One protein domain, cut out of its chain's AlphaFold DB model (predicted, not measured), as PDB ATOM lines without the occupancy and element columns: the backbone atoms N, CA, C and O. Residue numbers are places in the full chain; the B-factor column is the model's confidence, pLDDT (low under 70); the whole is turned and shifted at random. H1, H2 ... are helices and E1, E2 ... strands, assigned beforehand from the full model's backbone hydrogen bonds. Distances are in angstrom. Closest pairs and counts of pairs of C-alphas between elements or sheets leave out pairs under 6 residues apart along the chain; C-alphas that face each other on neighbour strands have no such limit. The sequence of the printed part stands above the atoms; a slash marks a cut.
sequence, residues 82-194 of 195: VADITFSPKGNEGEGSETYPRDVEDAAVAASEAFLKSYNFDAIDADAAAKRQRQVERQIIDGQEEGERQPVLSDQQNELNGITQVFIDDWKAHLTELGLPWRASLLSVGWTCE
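Overview. This is residues 82 to 194 of the 195 residues of an uncharacterized protein of Tessaracoccus aquimaris (UniProt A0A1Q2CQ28). Look first for a long two-stranded ribbon, E1 beside E2, made at the two ends of the printed part; H1 and the long H3 pack to one side of it, H1 by the end where Pro 89 and Ser 185 lie. H2 packs across the early part of H3 at about a right angle, away from the ribbon, and residues 142 to 148 stick out beyond it. The printed part has 113 residues, with three named helices and two named strands in the order E1, H1, H2, H3, E2; the sheet, E1 next to E2, is antiparallel and the class is mixed, helices and strands. The whole is only just loose, close to compact, with a radius of gyration of the C-alphas of 16.2 A and spans of 46 by 34 by 29 A.

Along the chain. Find C-alpha 82 at (-29.809, -37.490, 3.416); from there E1, residues 82 to 89, runs 23.4 A. Its partner E2, residues 185 to 193, runs 26.1 A and ends at C-alpha 193, (-27.583, -38.531, 9.183). H1 holds residues 102 to 118 over 24.4 A, and H2 residues 126 to 142 over 24.1 A. For the longest helix, H3, go to C-alpha 155 at (-23.087, -52.403, 7.703); it runs 32.9 A to residue 177.

Arrangement. Begin at E1 and E2, antiparallel with 162 degrees between their directions. Look there for N 82 and O 192, 2.8 A apart, and N 188 and O 86, 3.0 A apart, both within hydrogen-bond range. Between E1 and H1 there are 8 pairs of C-alphas within 8 A; the closest are those of Pro 89 and Glu 105, 5.2 A apart. H3 and E2 are near each other, with 6 pairs of C-alphas within 10 A. H1, with residues 108 to 115 alone, touches residues 171 to 175 of H3; the closest C-alphas, of Phe 115 and Trp 171, are 6.9 A apart. These two helices run opposite ways at a steep tilt of 55 degrees. H2 touches H3, closest at the C-alphas of Ala 130 and Glu 159, 4.1 A apart, and is about perpendicular to it at 80 degrees. H2 is apart from E1, E2 and H1. In H1, H2 and H3 every O i to N i+4 pair is within hydrogen-bond range.

Size, cuts and confidence. The two C-alphas farthest apart are those of Asp 103 and Glu 146, at 47.5 A. The printed part has no cut. The links E1 to H1 and H2 to H3 are long, 12 residues each; residues 142 to 148, of which 142 belongs to H2, stand free. The mean pLDDT of the printed part is 84.6; look for low confidence, under 70, at residues 92 to 97 and residue 194.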
ATOM      1  N   VAL A  82     -29.558 -38.306   4.604       74.56
ATOM      2  CA  VAL A  82     -29.809 -37.490   3.416       74.56
ATOM      3  C   VAL A  82     -28.500 -37.353   2.646       74.56
ATOM      4  O   VAL A  82     -27.461 -37.095   3.251       74.56
ATOM      5  N   ALA A  83     -28.557 -37.536   1.326       78.62
ATOM      6  CA  ALA A  83     -27.425 -37.311   0.434       78.62
ATOM      7  C   ALA A  83     -27.525 -35.935  -0.230       78.62
ATOM      8  O   ALA A  83     -28.528 -35.632  -0.881       78.62
ATOM      9  N   ASP A  84     -26.458 -35.153  -0.130       80.00
ATOM     10  CA  ASP A  84     -26.266 -33.894  -0.842       80.00
ATOM     11  C   ASP A  84     -25.330 -34.142  -2.028       80.00
ATOM     12  O   ASP A  84     -24.119 -34.303  -1.863       80.00
ATOM     13  N   ILE A  85     -25.896 -34.203  -3.235       83.50
ATOM     14  CA  ILE A  85     -25.149 -34.474  -4.468       83.50
ATOM     15  C   ILE A  85     -25.027 -33.185  -5.271       83.50
ATOM     16  O   ILE A  85     -26.030 -32.568  -5.630       83.50
ATOM     17  N   THR A  86     -23.794 -32.793  -5.584       84.38
ATOM     18  CA  THR A  86     -23.514 -31.610  -6.404       84.38
ATOM     19  C   THR A  86     -22.514 -31.928  -7.503       84.38
ATOM     20  O   THR A  86     -21.619 -32.763  -7.338       84.38
ATOM     21  N   PHE A  87     -22.682 -31.240  -8.630       85.69
ATOM     22  CA  PHE A  87     -21.765 -31.287  -9.756       85.69
ATOM     23  C   PHE A  87     -21.155 -29.915  -9.979       85.69
ATOM     24  O   PHE A  87     -21.848 -28.899  -9.916       85.69
ATOM     25  N   SER A  88     -19.861 -29.884 -10.257       84.38
ATOM     26  CA  SER A  88     -19.171 -28.660 -10.642       84.38
ATOM     27  C   SER A  88     -18.248 -28.925 -11.824       84.38
ATOM     28  O   SER A  88     -17.774 -30.050 -11.991       84.38
ATOM     29  N   PRO A  89     -17.946 -27.909 -12.643       86.25
ATOM     30  CA  PRO A  89     -16.896 -28.024 -13.645       86.25
ATOM     31  C   PRO A  89     -15.599 -28.475 -12.979       86.25
ATOM     32  O   PRO A  89     -15.317 -28.052 -11.852       86.25
ATOM     33  N   LYS A  90     -14.805 -29.302 -13.664       82.12
ATOM     34  CA  LYS A  90     -13.478 -29.663 -13.156       82.12
ATOM     35  C   LYS A  90     -12.598 -28.431 -12.972       82.12
ATOM     36  O   LYS A  90     -11.938 -28.297 -11.944       82.12
ATOM     37  N   GLY A  91     -12.630 -27.520 -13.940       74.38
ATOM     38  CA  GLY A  91     -11.748 -26.372 -13.962       74.38
ATOM     39  C   GLY A  91     -10.285 -26.786 -14.136       74.38
ATOM     40  O   GLY A  91      -9.945 -27.936 -14.414       74.38
ATOM     41  N   ASN A  92      -9.393 -25.817 -13.941       62.59
ATOM     42  CA  ASN A  92      -7.946 -26.026 -14.047       62.59
ATOM     43  C   ASN A  92      -7.290 -26.428 -12.713       62.59
ATOM     44  O   ASN A  92      -6.069 -26.561 -12.652       62.59
ATOM     45  N   GLU A  93      -8.070 -26.587 -11.641       51.50
ATOM     46  CA  GLU A  93      -7.561 -26.823 -10.288       51.50
ATOM     47  C   GLU A  93      -7.867 -28.258  -9.841       51.50
ATOM     48  O   GLU A  93      -8.924 -28.561  -9.297       51.50
ATOM     49  N   GLY A  94      -6.921 -29.166 -10.089       49.62
ATOM     50  CA  GLY A  94      -6.950 -30.531  -9.566       49.62
ATOM     51  C   GLY A  94      -5.785 -31.378 -10.079       49.62
ATOM     52  O   GLY A  94      -5.352 -31.215 -11.219       49.62
ATOM     53  N   GLU A  95      -5.272 -32.290  -9.246       41.81
ATOM     54  CA  GLU A  95      -4.270 -33.291  -9.635       41.81
ATOM     55  C   GLU A  95      -4.832 -34.198 -10.743       41.81
ATOM     56  O   GLU A  95      -5.561 -35.159 -10.510       41.81
ATOM     57  N   GLY A  96      -4.521 -33.859 -11.992       54.81
ATOM     58  CA  GLY A  96      -4.846 -34.658 -13.163       54.81
ATOM     59  C   GLY A  96      -4.464 -33.904 -14.427       54.81
ATOM     60  O   GLY A  96      -4.951 -32.803 -14.657       54.81
ATOM     61  N   SER A  97      -3.610 -34.500 -15.259       56.34
ATOM     62  CA  SER A  97      -3.053 -33.872 -16.469       56.34
ATOM     63  C   SER A  97      -4.081 -33.551 -17.558       56.34
ATOM     64  O   SER A  97      -3.759 -32.860 -18.520       56.34
ATOM     65  N   GLU A  98      -5.298 -34.075 -17.438       73.38
ATOM     66  CA  GLU A  98      -6.337 -33.930 -18.446       73.38
ATOM     67  C   GLU A  98      -7.162 -32.665 -18.198       73.38
ATOM     68  O   GLU A  98      -7.915 -32.580 -17.222       73.38
ATOM     69  N   THR A  99      -7.006 -31.684 -19.078       82.75
ATOM     70  CA  THR A  99      -7.816 -30.466 -19.124       82.75
ATOM     71  C   THR A  99      -8.893 -30.605 -20.192       82.75
ATOM     72  O   THR A  99      -8.660 -31.182 -21.256       82.75
ATOM     73  N   TYR A 100     -10.080 -30.070 -19.912       86.56
ATOM     74  CA  TYR A 100     -11.204 -30.082 -20.842       86.56
ATOM     75  C   TYR A 100     -11.546 -28.652 -21.272       86.56
ATOM     76  O   TYR A 100     -11.425 -27.722 -20.471       86.56
ATOM     77  N   PRO A 101     -11.961 -28.437 -22.532       91.06
ATOM     78  CA  PRO A 101     -12.540 -27.167 -22.949       91.06
ATOM     79  C   PRO A 101     -13.752 -26.801 -22.084       91.06
ATOM     80  O   PRO A 101     -14.516 -27.674 -21.671       91.06
ATOM     81  N   ARG A 102     -13.942 -25.505 -21.815       89.50
ATOM     82  CA  ARG A 102     -14.972 -25.039 -20.877       89.50
ATOM     83  C   ARG A 102     -16.392 -25.434 -21.295       89.50
ATOM     84  O   ARG A 102     -17.203 -25.792 -20.453       89.50
ATOM     85  N   ASP A 103     -16.668 -25.407 -22.592       94.44
ATOM     86  CA  ASP A 103     -17.925 -25.861 -23.184       94.44
ATOM     87  C   ASP A 103     -18.183 -27.355 -22.941       94.44
ATOM     88  O   ASP A 103     -19.325 -27.747 -22.714       94.44
ATOM     89  N   VAL A 104     -17.131 -28.179 -22.918       94.31
ATOM     90  CA  VAL A 104     -17.226 -29.609 -22.583       94.31
ATOM     91  C   VAL A 104     -17.496 -29.806 -21.090       94.31
ATOM     92  O   VAL A 104     -18.331 -30.636 -20.736       94.31
ATOM     93  N   GLU A 105     -16.837 -29.040 -20.215       90.81
ATOM     94  CA  GLU A 105     -17.111 -29.074 -18.770       90.81
ATOM     95  C   GLU A 105     -18.553 -28.664 -18.458       90.81
ATOM     96  O   GLU A 105     -19.263 -29.385 -17.758       90.81
ATOM     97  N   ASP A 106     -19.011 -27.541 -19.013       92.94
ATOM     98  CA  ASP A 106     -20.365 -27.034 -18.789       92.94
ATOM     99  C   ASP A 106     -21.424 -28.008 -19.351       92.94
ATOM    100  O   ASP A 106     -22.453 -28.239 -18.710       92.94
ATOM    101  N   ALA A 107     -21.158 -28.652 -20.496       95.00
ATOM    102  CA  ALA A 107     -22.024 -29.699 -21.042       95.00
ATOM    103  C   ALA A 107     -22.078 -30.948 -20.145       95.00
ATOM    104  O   ALA A 107     -23.161 -31.491 -19.913       95.00
ATOM    105  N   ALA A 108     -20.937 -31.392 -19.606       93.50
ATOM    106  CA  ALA A 108     -20.872 -32.528 -18.688       93.50
ATOM    107  C   ALA A 108     -21.615 -32.243 -17.374       93.50
ATOM    108  O   ALA A 108     -22.354 -33.104 -16.895       93.50
ATOM    109  N   VAL A 109     -21.483 -31.036 -16.816       92.50
ATOM    110  CA  VAL A 109     -22.220 -30.619 -15.612       92.50
ATOM    111  C   VAL A 109     -23.723 -30.592 -15.880       92.50
ATOM    112  O   VAL A 109     -24.484 -31.202 -15.131       92.50
ATOM    113  N   ALA A 110     -24.162 -29.973 -16.980       93.94
ATOM    114  CA  ALA A 110     -25.581 -29.915 -17.333       93.94
ATOM    115  C   ALA A 110     -26.193 -31.315 -17.524       93.94
ATOM    116  O   ALA A 110     -27.295 -31.586 -17.039       93.94
ATOM    117  N   ALA A 111     -25.470 -32.225 -18.184       94.88
ATOM    118  CA  ALA A 111     -25.884 -33.618 -18.331       94.88
ATOM    119  C   ALA A 111     -25.926 -34.355 -16.981       94.88
ATOM    120  O   ALA A 111     -26.861 -35.109 -16.719       94.88
ATOM    121  N   SER A 112     -24.969 -34.094 -16.090       93.56
ATOM    122  CA  SER A 112     -24.928 -34.681 -14.744       93.56
ATOM    123  C   SER A 112     -26.107 -34.235 -13.876       93.56
ATOM    124  O   SER A 112     -26.742 -35.049 -13.207       93.56
ATOM    125  N   GLU A 113     -26.464 -32.950 -13.926       92.94
ATOM    126  CA  GLU A 113     -27.649 -32.432 -13.239       92.94
ATOM    127  C   GLU A 113     -28.950 -33.006 -13.810       92.94
ATOM    128  O   GLU A 113     -29.889 -33.285 -13.059       92.94
ATOM    129  N   ALA A 114     -29.028 -33.172 -15.134       93.56
ATOM    130  CA  ALA A 114     -30.173 -33.800 -15.784       93.56
ATOM    131  C   ALA A 114     -30.309 -35.271 -15.363       93.56
ATOM    132  O   ALA A 114     -31.404 -35.694 -14.990       93.56
ATOM    133  N   PHE A 115     -29.193 -36.007 -15.340       94.69
ATOM    134  CA  PHE A 115     -29.129 -37.376 -14.841       94.69
ATOM    135  C   PHE A 115     -29.670 -37.459 -13.416       94.69
ATOM    136  O   PHE A 115     -30.658 -38.153 -13.198       94.69
ATOM    137  N   LEU A 116     -29.117 -36.678 -12.480       93.62
ATOM    138  CA  LEU A 116     -29.534 -36.685 -11.074       93.62
ATOM    139  C   LEU A 116     -31.029 -36.399 -10.892       93.62
ATOM    140  O   LEU A 116     -31.678 -37.057 -10.086       93.62
ATOM    141  N   LYS A 117     -31.599 -35.460 -11.659       92.56
ATOM    142  CA  LYS A 117     -33.044 -35.153 -11.615       92.56
ATOM    143  C   LYS A 117     -33.919 -36.312 -12.099       92.56
ATOM    144  O   LYS A 117     -35.065 -36.420 -11.674       92.56
ATOM    145  N   SER A 118     -33.406 -37.128 -13.015       93.81
ATOM    146  CA  SER A 118     -34.122 -38.270 -13.598       93.81
ATOM    147  C   SER A 118     -33.816 -39.609 -12.922       93.81
ATOM    148  O   SER A 118     -34.504 -40.595 -13.183       93.81
ATOM    149  N   TYR A 119     -32.784 -39.655 -12.079       94.81
ATOM    150  CA  TYR A 119     -32.268 -40.890 -11.516       94.81
ATOM    151  C   TYR A 119     -33.198 -41.449 -10.438       94.81
ATOM    152  O   TYR A 119     -33.618 -40.745  -9.519       94.81
ATOM    153  N   ASN A 120     -33.509 -42.741 -10.543       93.12
ATOM    154  CA  ASN A 120     -34.383 -43.427  -9.602       93.12
ATOM    155  C   ASN A 120     -33.561 -44.157  -8.532       93.12
ATOM    156  O   ASN A 120     -33.175 -45.308  -8.726       93.12
ATOM    157  N   PHE A 121     -33.334 -43.512  -7.388       88.12
ATOM    158  CA  PHE A 121     -32.625 -44.132  -6.262       88.12
ATOM    159  C   PHE A 121     -33.360 -45.350  -5.681       88.12
ATOM    160  O   PHE A 121     -32.701 -46.263  -5.192       88.12
ATOM    161  N   ASP A 122     -34.690 -45.425  -5.811       90.75
ATOM    162  CA  ASP A 122     -35.476 -46.573  -5.339       90.75
ATOM    163  C   ASP A 122     -35.235 -47.836  -6.187       90.75
ATOM    164  O   ASP A 122     -35.612 -48.937  -5.789       90.75
ATOM    165  N   ALA A 123     -34.614 -47.700  -7.366       93.19
ATOM    166  CA  ALA A 123     -34.226 -48.837  -8.198       93.19
ATOM    167  C   ALA A 123     -32.923 -49.510  -7.732       93.19
ATOM    168  O   ALA A 123     -32.600 -50.594  -8.222       93.19
ATOM    169  N   ILE A 124     -32.167 -48.894  -6.816       91.81
ATOM    170  CA  ILE A 124     -30.932 -49.481  -6.295       91.81
ATOM    171  C   ILE A 124     -31.279 -50.571  -5.276       91.81
ATOM    172  O   ILE A 124     -31.883 -50.309  -4.238       91.81
ATOM    173  N   ASP A 125     -30.814 -51.793  -5.534       93.44
ATOM    174  CA  ASP A 125     -30.805 -52.864  -4.539       93.44
ATOM    175  C   ASP A 125     -29.715 -52.580  -3.491       93.44
ATOM    176  O   ASP A 125     -28.526 -52.852  -3.700       93.44
ATOM    177  N   ALA A 126     -30.129 -51.989  -2.370       86.94
ATOM    178  CA  ALA A 126     -29.244 -51.595  -1.280       86.94
ATOM    179  C   ALA A 126     -28.485 -52.787  -0.668       86.94
ATOM    180  O   ALA A 126     -27.299 -52.663  -0.357       86.94
ATOM    181  N   ASP A 127     -29.116 -53.960  -0.562       90.69
ATOM    182  CA  ASP A 127     -28.491 -55.158   0.007       90.69
ATOM    183  C   ASP A 127     -27.406 -55.708  -0.923       90.69
ATOM    184  O   ASP A 127     -26.299 -56.058  -0.485       90.69
ATOM    185  N   ALA A 128     -27.693 -55.757  -2.228       93.12
ATOM    186  CA  ALA A 128     -26.713 -56.142  -3.234       93.12
ATOM    187  C   ALA A 128     -25.541 -55.151  -3.283       93.12
ATOM    188  O   ALA A 128     -24.380 -55.575  -3.344       93.12
ATOM    189  N   ALA A 129     -25.828 -53.849  -3.199       89.50
ATOM    190  CA  ALA A 129     -24.822 -52.794  -3.167       89.50
ATOM    191  C   ALA A 129     -23.919 -52.909  -1.924       89.50
ATOM    192  O   ALA A 129     -22.693 -52.962  -2.057       89.50
ATOM    193  N   ALA A 130     -24.501 -53.081  -0.732       89.25
ATOM    194  CA  ALA A 130     -23.768 -53.288   0.520       89.25
ATOM    195  C   ALA A 130     -22.914 -54.565   0.493       89.25
ATOM    196  O   ALA A 130     -21.785 -54.611   0.989       89.25
ATOM    197  N   LYS A 131     -23.437 -55.650  -0.092       92.19
ATOM    198  CA  LYS A 131     -22.693 -56.907  -0.249       92.19
ATOM    199  C   LYS A 131     -21.492 -56.742  -1.178       92.19
ATOM    200  O   LYS A 131     -20.427 -57.270  -0.857       92.19
ATOM    201  N   ARG A 132     -21.650 -56.024  -2.295       89.44
ATOM    202  CA  ARG A 132     -20.547 -55.704  -3.211       89.44
ATOM    203  C   ARG A 132     -19.492 -54.854  -2.503       89.44
ATOM    204  O   ARG A 132     -18.315 -55.195  -2.578       89.44
ATOM    205  N   GLN A 133     -19.898 -53.834  -1.750       88.44
ATOM    206  CA  GLN A 133     -18.953 -52.988  -1.023       88.44
ATOM    207  C   GLN A 133     -18.144 -53.778   0.013       88.44
ATOM    208  O   GLN A 133     -16.922 -53.687   0.020       88.44
ATOM    209  N   ARG A 134     -18.784 -54.662   0.790       88.44
ATOM    210  CA  ARG A 134     -18.082 -55.566   1.725       88.44
ATOM    211  C   ARG A 134     -17.081 -56.501   1.045       88.44
ATOM    212  O   ARG A 134     -16.191 -57.042   1.697       88.44
ATOM    213  N   GLN A 135     -17.267 -56.812  -0.238       89.56
ATOM    214  CA  GLN A 135     -16.283 -57.592  -0.995       89.56
ATOM    215  C   GLN A 135     -15.083 -56.728  -1.380       89.56
ATOM    216  O   GLN A 135     -13.955 -57.173  -1.196       89.56
ATOM    217  N   VAL A 136     -15.324 -55.503  -1.855       85.06
ATOM    218  CA  VAL A 136     -14.270 -54.530  -2.186       85.06
ATOM    219  C   VAL A 136     -13.444 -54.182  -0.948       85.06
ATOM    220  O   VAL A 136     -12.221 -54.265  -0.982       85.06
ATOM    221  N   GLU A 137     -14.105 -53.880   0.166       84.44
ATOM    222  CA  GLU A 137     -13.466 -53.616   1.453       84.44
ATOM    223  C   GLU A 137     -12.531 -54.756   1.870       84.44
ATOM    224  O   GLU A 137     -11.359 -54.521   2.155       84.44
ATOM    225  N   ARG A 138     -13.026 -56.002   1.862       86.38
ATOM    226  CA  ARG A 138     -12.212 -57.170   2.226       86.38
ATOM    227  C   ARG A 138     -10.996 -57.323   1.326       86.38
ATOM    228  O   ARG A 138      -9.910 -57.547   1.836       86.38
ATOM    229  N   GLN A 139     -11.152 -57.135   0.015       81.00
ATOM    230  CA  GLN A 139     -10.024 -57.186  -0.920       81.00
ATOM    231  C   GLN A 139      -8.958 -56.130  -0.606       81.00
ATOM    232  O   GLN A 139      -7.769 -56.414  -0.723       81.00
ATOM    233  N   ILE A 140      -9.370 -54.926  -0.200       78.12
ATOM    234  CA  ILE A 140      -8.445 -53.856   0.177       78.12
ATOM    235  C   ILE A 140      -7.735 -54.193   1.495       78.12
ATOM    236  O   ILE A 140      -6.514 -54.092   1.557       78.12
ATOM    237  N   ILE A 141      -8.468 -54.630   2.526       76.88
ATOM    238  CA  ILE A 141      -7.897 -55.001   3.835       76.88
ATOM    239  C   ILE A 141      -6.943 -56.198   3.706       76.88
ATOM    240  O   ILE A 141      -5.873 -56.206   4.316       76.88
ATOM    241  N   ASP A 142      -7.300 -57.196   2.894       84.19
ATOM    242  CA  ASP A 142      -6.464 -58.374   2.636       84.19
ATOM    243  C   ASP A 142      -5.172 -58.009   1.884       84.19
ATOM    244  O   ASP A 142      -4.162 -58.699   2.021       84.19
ATOM    245  N   GLY A 143      -5.190 -56.918   1.112       77.88
ATOM    246  CA  GLY A 143      -4.025 -56.374   0.415       77.88
ATOM    247  C   GLY A 143      -3.115 -55.484   1.270       77.88
ATOM    248  O   GLY A 143      -2.062 -55.079   0.781       77.88
ATOM    249  N   GLN A 144      -3.497 -55.167   2.512       76.88
ATOM    250  CA  GLN A 144      -2.739 -54.297   3.418       76.88
ATOM    251  C   GLN A 144      -1.841 -55.095   4.373       76.88
ATOM    252  O   GLN A 144      -2.184 -56.197   4.816       76.88
ATOM    253  N   GLU A 145      -0.699 -54.506   4.739       78.88
ATOM    254  CA  GLU A 145       0.149 -55.035   5.807       78.88
ATOM    255  C   GLU A 145      -0.586 -54.992   7.156       78.88
ATOM    256  O   GLU A 145      -1.416 -54.120   7.403       78.88
ATOM    257  N   GLU A 146      -0.281 -55.926   8.063       74.81
ATOM    258  CA  GLU A 146      -1.029 -56.113   9.318       74.81
ATOM    259  C   GLU A 146      -1.104 -54.844  10.192       74.81
ATOM    260  O   GLU A 146      -2.118 -54.619  10.850       74.81
ATOM    261  N   GLY A 147      -0.075 -53.987  10.154       75.81
ATOM    262  CA  GLY A 147      -0.036 -52.706  10.873       75.81
ATOM    263  C   GLY A 147      -0.699 -51.526  10.153       75.81
ATOM    264  O   GLY A 147      -0.906 -50.485  10.770       75.81
ATOM    265  N   GLU A 148      -1.042 -51.681   8.874       73.00
ATOM    266  CA  GLU A 148      -1.662 -50.644   8.034       73.00
ATOM    267  C   GLU A 148      -3.148 -50.912   7.768       73.00
ATOM    268  O   GLU A 148      -3.809 -50.130   7.080       73.00
ATOM    269  N   ARG A 149      -3.679 -52.013   8.317       72.19
ATOM    270  CA  ARG A 149      -5.067 -52.419   8.112       72.19
ATOM    271  C   ARG A 149      -6.034 -51.348   8.587       72.19
ATOM    272  O   ARG A 149      -6.104 -51.014   9.771       72.19
ATOM    273  N   GLN A 150      -6.825 -50.862   7.645       70.00
ATOM    274  CA  GLN A 150      -7.946 -49.985   7.928       70.00
ATOM    275  C   GLN A 150      -9.026 -50.735   8.731       70.00
ATOM    276  O   GLN A 150      -9.187 -51.952   8.573       70.00
ATOM    277  N   PRO A 151      -9.777 -50.036   9.600       73.88
ATOM    278  CA  PRO A 151     -10.884 -50.640  10.327       73.88
ATOM    279  C   PRO A 151     -12.002 -51.064   9.370       73.88
ATOM    280  O   PRO A 151     -12.268 -50.388   8.376       73.88
ATOM    281  N   VAL A 152     -12.682 -52.157   9.721       79.88
ATOM    282  CA  VAL A 152     -13.869 -52.619   8.994       79.88
ATOM    283  C   VAL A 152     -15.012 -51.623   9.200       79.88
ATOM    284  O   VAL A 152     -15.310 -51.217  10.325       79.88
ATOM    285  N   LEU A 153     -15.645 -51.244   8.101       76.38
ATOM    286  CA  LEU A 153     -16.813 -50.399   8.003       76.38
ATOM    287  C   LEU A 153     -18.040 -51.095   8.604       76.38
ATOM    288  O   LEU A 153     -18.243 -52.304   8.474       76.38
ATOM    289  N   SER A 154     -18.916 -50.307   9.223       81.31
ATOM    290  CA  SER A 154     -20.226 -50.773   9.670       81.31
ATOM    291  C   SER A 154     -21.096 -51.209   8.484       81.31
ATOM    292  O   SER A 154     -20.863 -50.822   7.335       81.31
ATOM    293  N   ASP A 155     -22.140 -51.998   8.749       83.19
ATOM    294  CA  ASP A 155     -23.087 -52.403   7.703       83.19
ATOM    295  C   ASP A 155     -23.757 -51.192   7.034       83.19
ATOM    296  O   ASP A 155     -23.883 -51.163   5.812       83.19
ATOM    297  N   GLN A 156     -24.100 -50.158   7.809       80.44
ATOM    298  CA  GLN A 156     -24.667 -48.912   7.287       80.44
ATOM    299  C   GLN A 156     -23.667 -48.152   6.405       80.44
ATOM    300  O   GLN A 156     -24.028 -47.696   5.325       80.44
ATOM    301  N   GLN A 157     -22.399 -48.044   6.817       80.38
ATOM    302  CA  GLN A 157     -21.352 -47.438   5.985       80.38
ATOM    303  C   GLN A 157     -21.167 -48.210   4.674       80.38
ATOM    304  O   GLN A 157     -21.060 -47.604   3.610       80.38
ATOM    305  N   ASN A 158     -21.156 -49.542   4.744       82.88
ATOM    306  CA  ASN A 158     -21.067 -50.410   3.577       82.88
ATOM    307  C   ASN A 158     -22.260 -50.228   2.629       82.88
ATOM    308  O   ASN A 158     -22.078 -50.206   1.413       82.88
ATOM    309  N   GLU A 159     -23.464 -50.055   3.169       85.00
ATOM    310  CA  GLU A 159     -24.665 -49.752   2.393       85.00
ATOM    311  C   GLU A 159     -24.563 -48.396   1.684       85.00
ATOM    312  O   GLU A 159     -24.685 -48.341   0.459       85.00
ATOM    313  N   LEU A 160     -24.272 -47.315   2.416       83.75
ATOM    314  CA  LEU A 160     -24.159 -45.964   1.850       83.75
ATOM    315  C   LEU A 160     -23.061 -45.884   0.780       83.75
ATOM    316  O   LEU A 160     -23.272 -45.306  -0.289       83.75
ATOM    317  N   ASN A 161     -21.912 -46.514   1.033       82.81
ATOM    318  CA  ASN A 161     -20.822 -46.617   0.064       82.81
ATOM    319  C   ASN A 161     -21.232 -47.415  -1.173       82.81
ATOM    320  O   ASN A 161     -20.963 -46.986  -2.293       82.81
ATOM    321  N   GLY A 162     -21.927 -48.537  -0.983       87.38
ATOM    322  CA  GLY A 162     -22.449 -49.342  -2.081       87.38
ATOM    323  C   GLY A 162     -23.421 -48.555  -2.962       87.38
ATOM    324  O   GLY A 162     -23.253 -48.530  -4.180       87.38
ATOM    325  N   ILE A 163     -24.407 -47.883  -2.360       88.69
ATOM    326  CA  ILE A 163     -25.391 -47.050  -3.072       88.69
ATOM    327  C   ILE A 163     -24.686 -45.927  -3.838       88.69
ATOM    328  O   ILE A 163     -24.957 -45.718  -5.020       88.69
ATOM    329  N   THR A 164     -23.743 -45.242  -3.182       86.75
ATOM    330  CA  THR A 164     -22.944 -44.174  -3.799       86.75
ATOM    331  C   THR A 164     -22.181 -44.697  -5.014       86.75
ATOM    332  O   THR A 164     -22.178 -44.055  -6.062       86.75
ATOM    333  N   GLN A 165     -21.574 -45.881  -4.911       88.25
ATOM    334  CA  GLN A 165     -20.818 -46.480  -6.007       88.25
ATOM    335  C   GLN A 165     -21.711 -46.863  -7.192       88.25
ATOM    336  O   GLN A 165     -21.338 -46.587  -8.329       88.25
ATOM    337  N   VAL A 166     -22.895 -47.440  -6.946       92.31
ATOM    338  CA  VAL A 166     -23.868 -47.750  -8.011       92.31
ATOM    339  C   VAL A 166     -24.282 -46.474  -8.745       92.31
ATOM    340  O   VAL A 166     -24.180 -46.416  -9.965       92.31
ATOM    341  N   PHE A 167     -24.650 -45.423  -8.005       93.50
ATOM    342  CA  PHE A 167     -24.976 -44.122  -8.594       93.50
ATOM    343  C   PHE A 167     -23.823 -43.555  -9.439       93.50
ATOM    344  O   PHE A 167     -24.049 -43.070 -10.545       93.50
ATOM    345  N   ILE A 168     -22.584 -43.627  -8.938       92.06
ATOM    346  CA  ILE A 168     -21.392 -43.165  -9.662       92.06
ATOM    347  C   ILE A 168     -21.200 -43.939 -10.967       92.06
ATOM    348  O   ILE A 168     -20.850 -43.337 -11.983       92.06
ATOM    349  N   ASP A 169     -21.370 -45.259 -10.939       93.25
ATOM    350  CA  ASP A 169     -21.169 -46.108 -12.111       93.25
ATOM    351  C   ASP A 169     -22.232 -45.824 -13.181       93.25
ATOM    352  O   ASP A 169     -21.882 -45.629 -14.348       93.25
ATOM    353  N   ASP A 170     -23.495 -45.678 -12.778       95.75
ATOM    354  CA  ASP A 170     -24.597 -45.330 -13.680       95.75
ATOM    355  C   ASP A 170     -24.442 -43.909 -14.246       95.75
ATOM    356  O   ASP A 170     -24.640 -43.684 -15.442       95.75
ATOM    357  N   TRP A 171     -24.005 -42.950 -13.425       95.44
ATOM    358  CA  TRP A 171     -23.691 -41.587 -13.862       95.44
ATOM    359  C   TRP A 171     -22.569 -41.562 -14.910       95.44
ATOM    360  O   TRP A 171     -22.686 -40.906 -15.950       95.44
ATOM    361  N   LYS A 172     -21.482 -42.309 -14.674       94.50
ATOM    362  CA  LYS A 172     -20.376 -42.437 -15.635       94.50
ATOM    363  C   LYS A 172     -20.837 -43.076 -16.938       94.50
ATOM    364  O   LYS A 172     -20.427 -42.619 -18.008       94.50
ATOM    365  N   ALA A 173     -21.662 -44.120 -16.858       96.12
ATOM    366  CA  ALA A 173     -22.233 -44.773 -18.029       96.12
ATOM    367  C   ALA A 173     -23.086 -43.785 -18.835       96.12
ATOM    368  O   ALA A 173     -22.852 -43.625 -20.030       96.12
ATOM    369  N   HIS A 174     -23.965 -43.033 -18.169       96.44
ATOM    370  CA  HIS A 174     -24.812 -42.025 -18.802       96.44
ATOM    371  C   HIS A 174     -24.009 -40.953 -19.554       96.44
ATOM    372  O   HIS A 174     -24.289 -40.665 -20.717       96.44
ATOM    373  N   LEU A 175     -22.971 -40.381 -18.933       95.56
ATOM    374  CA  LEU A 175     -22.122 -39.401 -19.620       95.56
ATOM    375  C   LEU A 175     -21.374 -40.022 -20.805       95.56
ATOM    376  O   LEU A 175     -21.275 -39.401 -21.863       95.56
ATOM    377  N   THR A 176     -20.915 -41.265 -20.661       95.88
ATOM    378  CA  THR A 176     -20.244 -41.999 -21.743       95.88
ATOM    379  C   THR A 176     -21.179 -42.228 -22.936       95.88
ATOM    380  O   THR A 176     -20.758 -42.043 -24.076       95.88
ATOM    381  N   GLU A 177     -22.450 -42.568 -22.700       97.38
ATOM    382  CA  GLU A 177     -23.472 -42.724 -23.748       97.38
ATOM    383  C   GLU A 177     -23.738 -41.423 -24.516       97.38
ATOM    384  O   GLU A 177     -23.969 -41.450 -25.724       97.38
ATOM    385  N   LEU A 178     -23.647 -40.277 -23.837       96.94
ATOM    386  CA  LEU A 178     -23.754 -38.951 -24.451       96.94
ATOM    387  C   LEU A 178     -22.470 -38.504 -25.171       96.94
ATOM    388  O   LEU A 178     -22.437 -37.414 -25.744       96.94
ATOM    389  N   GLY A 179     -21.406 -39.311 -25.142       97.00
ATOM    390  CA  GLY A 179     -20.093 -38.941 -25.671       97.00
ATOM    391  C   GLY A 179     -19.392 -37.853 -24.855       97.00
ATOM    392  O   GLY A 179     -18.476 -37.203 -25.361       97.00
ATOM    393  N   LEU A 180     -19.815 -37.639 -23.606       95.31
ATOM    394  CA  LEU A 180     -19.247 -36.649 -22.701       95.31
ATOM    395  C   LEU A 180     -18.234 -37.310 -21.753       95.31
ATOM    396  O   LEU A 180     -18.505 -38.363 -21.170       95.31
ATOM    397  N   PRO A 181     -17.057 -36.701 -21.545       92.31
ATOM    398  CA  PRO A 181     -16.088 -37.217 -20.594       92.31
ATOM    399  C   PRO A 181     -16.578 -36.980 -19.163       92.31
ATOM    400  O   PRO A 181     -16.651 -35.844 -18.703       92.31
ATOM    401  N   TRP A 182     -16.845 -38.054 -18.414       89.25
ATOM    402  CA  TRP A 182     -17.289 -37.936 -17.017       89.25
ATOM    403  C   TRP A 182     -16.292 -37.189 -16.123       89.25
ATOM    404  O   TRP A 182     -16.691 -36.540 -15.164       89.25
ATOM    405  N   ARG A 183     -14.998 -37.213 -16.469       90.19
ATOM    406  CA  ARG A 183     -13.946 -36.461 -15.769       90.19
ATOM    407  C   ARG A 183     -13.999 -34.948 -15.998       90.19
ATOM    408  O   ARG A 183     -13.283 -34.240 -15.302       90.19
ATOM    409  N   ALA A 184     -14.803 -34.445 -16.935       88.81
ATOM    410  CA  ALA A 184     -15.002 -33.005 -17.114       88.81
ATOM    411  C   ALA A 184     -15.968 -32.398 -16.077       88.81
ATOM    412  O   ALA A 184     -16.048 -31.177 -15.954       88.81
ATOM    413  N   SER A 185     -16.657 -33.241 -15.299       86.38
ATOM    414  CA  SER A 185     -17.496 -32.841 -14.171       86.38
ATOM    415  C   SER A 185     -16.962 -33.461 -12.878       86.38
ATOM    416  O   SER A 185     -16.712 -34.663 -12.798       86.38
ATOM    417  N   LEU A 186     -16.809 -32.646 -11.840       85.69
ATOM    418  CA  LEU A 186     -16.544 -33.105 -10.481       85.69
ATOM    419  C   LEU A 186     -17.863 -33.476  -9.817       85.69
ATOM    420  O   LEU A 186     -18.835 -32.729  -9.900       85.69
ATOM    421  N   LEU A 187     -17.871 -34.625  -9.153       83.25
ATOM    422  CA  LEU A 187     -18.960 -35.081  -8.305       83.25
ATOM    423  C   LEU A 187     -18.547 -34.897  -6.844       83.25
ATOM    424  O   LEU A 187     -17.485 -35.369  -6.430       83.25
ATOM    425  N   SER A 188     -19.413 -34.256  -6.068       80.12
ATOM    426  CA  SER A 188     -19.322 -34.192  -4.613       80.12
ATOM    427  C   SER A 188     -20.568 -34.826  -4.004       80.12
ATOM    428  O   SER A 188     -21.685 -34.526  -4.429       80.12
ATOM    429  N   VAL A 189     -20.366 -35.716  -3.030       78.19
ATOM    430  CA  VAL A 189     -21.435 -36.405  -2.298       78.19
ATOM    431  C   VAL A 189     -21.211 -36.182  -0.807       78.19
ATOM    432  O   VAL A 189     -20.237 -36.675  -0.239       78.19
ATOM    433  N   GLY A 190     -22.107 -35.429  -0.178       72.44
ATOM    434  CA  GLY A 190     -22.199 -35.291   1.272       72.44
ATOM    435  C   GLY A 190     -23.300 -36.186   1.829       72.44
ATOM    436  O   GLY A 190     -24.309 -36.400   1.164       72.44
ATOM    437  N   TRP A 191     -23.121 -36.697   3.046       72.25
ATOM    438  CA  TRP A 191     -24.163 -37.430   3.764       72.25
ATOM    439  C   TRP A 191     -24.419 -36.767   5.113       72.25
ATOM    440  O   TRP A 191     -23.483 -36.532   5.878       72.25
ATOM    441  N   THR A 192     -25.687 -36.510   5.412       73.06
ATOM    442  CA  THR A 192     -26.148 -35.979   6.697       73.06
ATOM    443  C   THR A 192     -27.096 -36.990   7.323       73.06
ATOM    444  O   THR A 192     -28.139 -37.272   6.743       73.06
ATOM    445  N   CYS A 193     -26.752 -37.546   8.486       71.00
ATOM    446  CA  CYS A 193     -27.583 -38.531   9.183       71.00
ATOM    447  C   CYS A 193     -28.129 -37.939  10.489       71.00
ATOM    448  O   CYS A 193     -27.365 -37.383  11.277       71.00
ATOM    449  N   GLU A 194     -29.442 -38.036  10.703       64.56
ATOM    450  CA  GLU A 194     -30.103 -37.571  11.929       64.56
ATOM    451  C   GLU A 194     -29.877 -38.581  13.056       64.56
ATOM    452  O   GLU A 194     -30.241 -39.743  12.898       64.56
TER     453      GLU A 194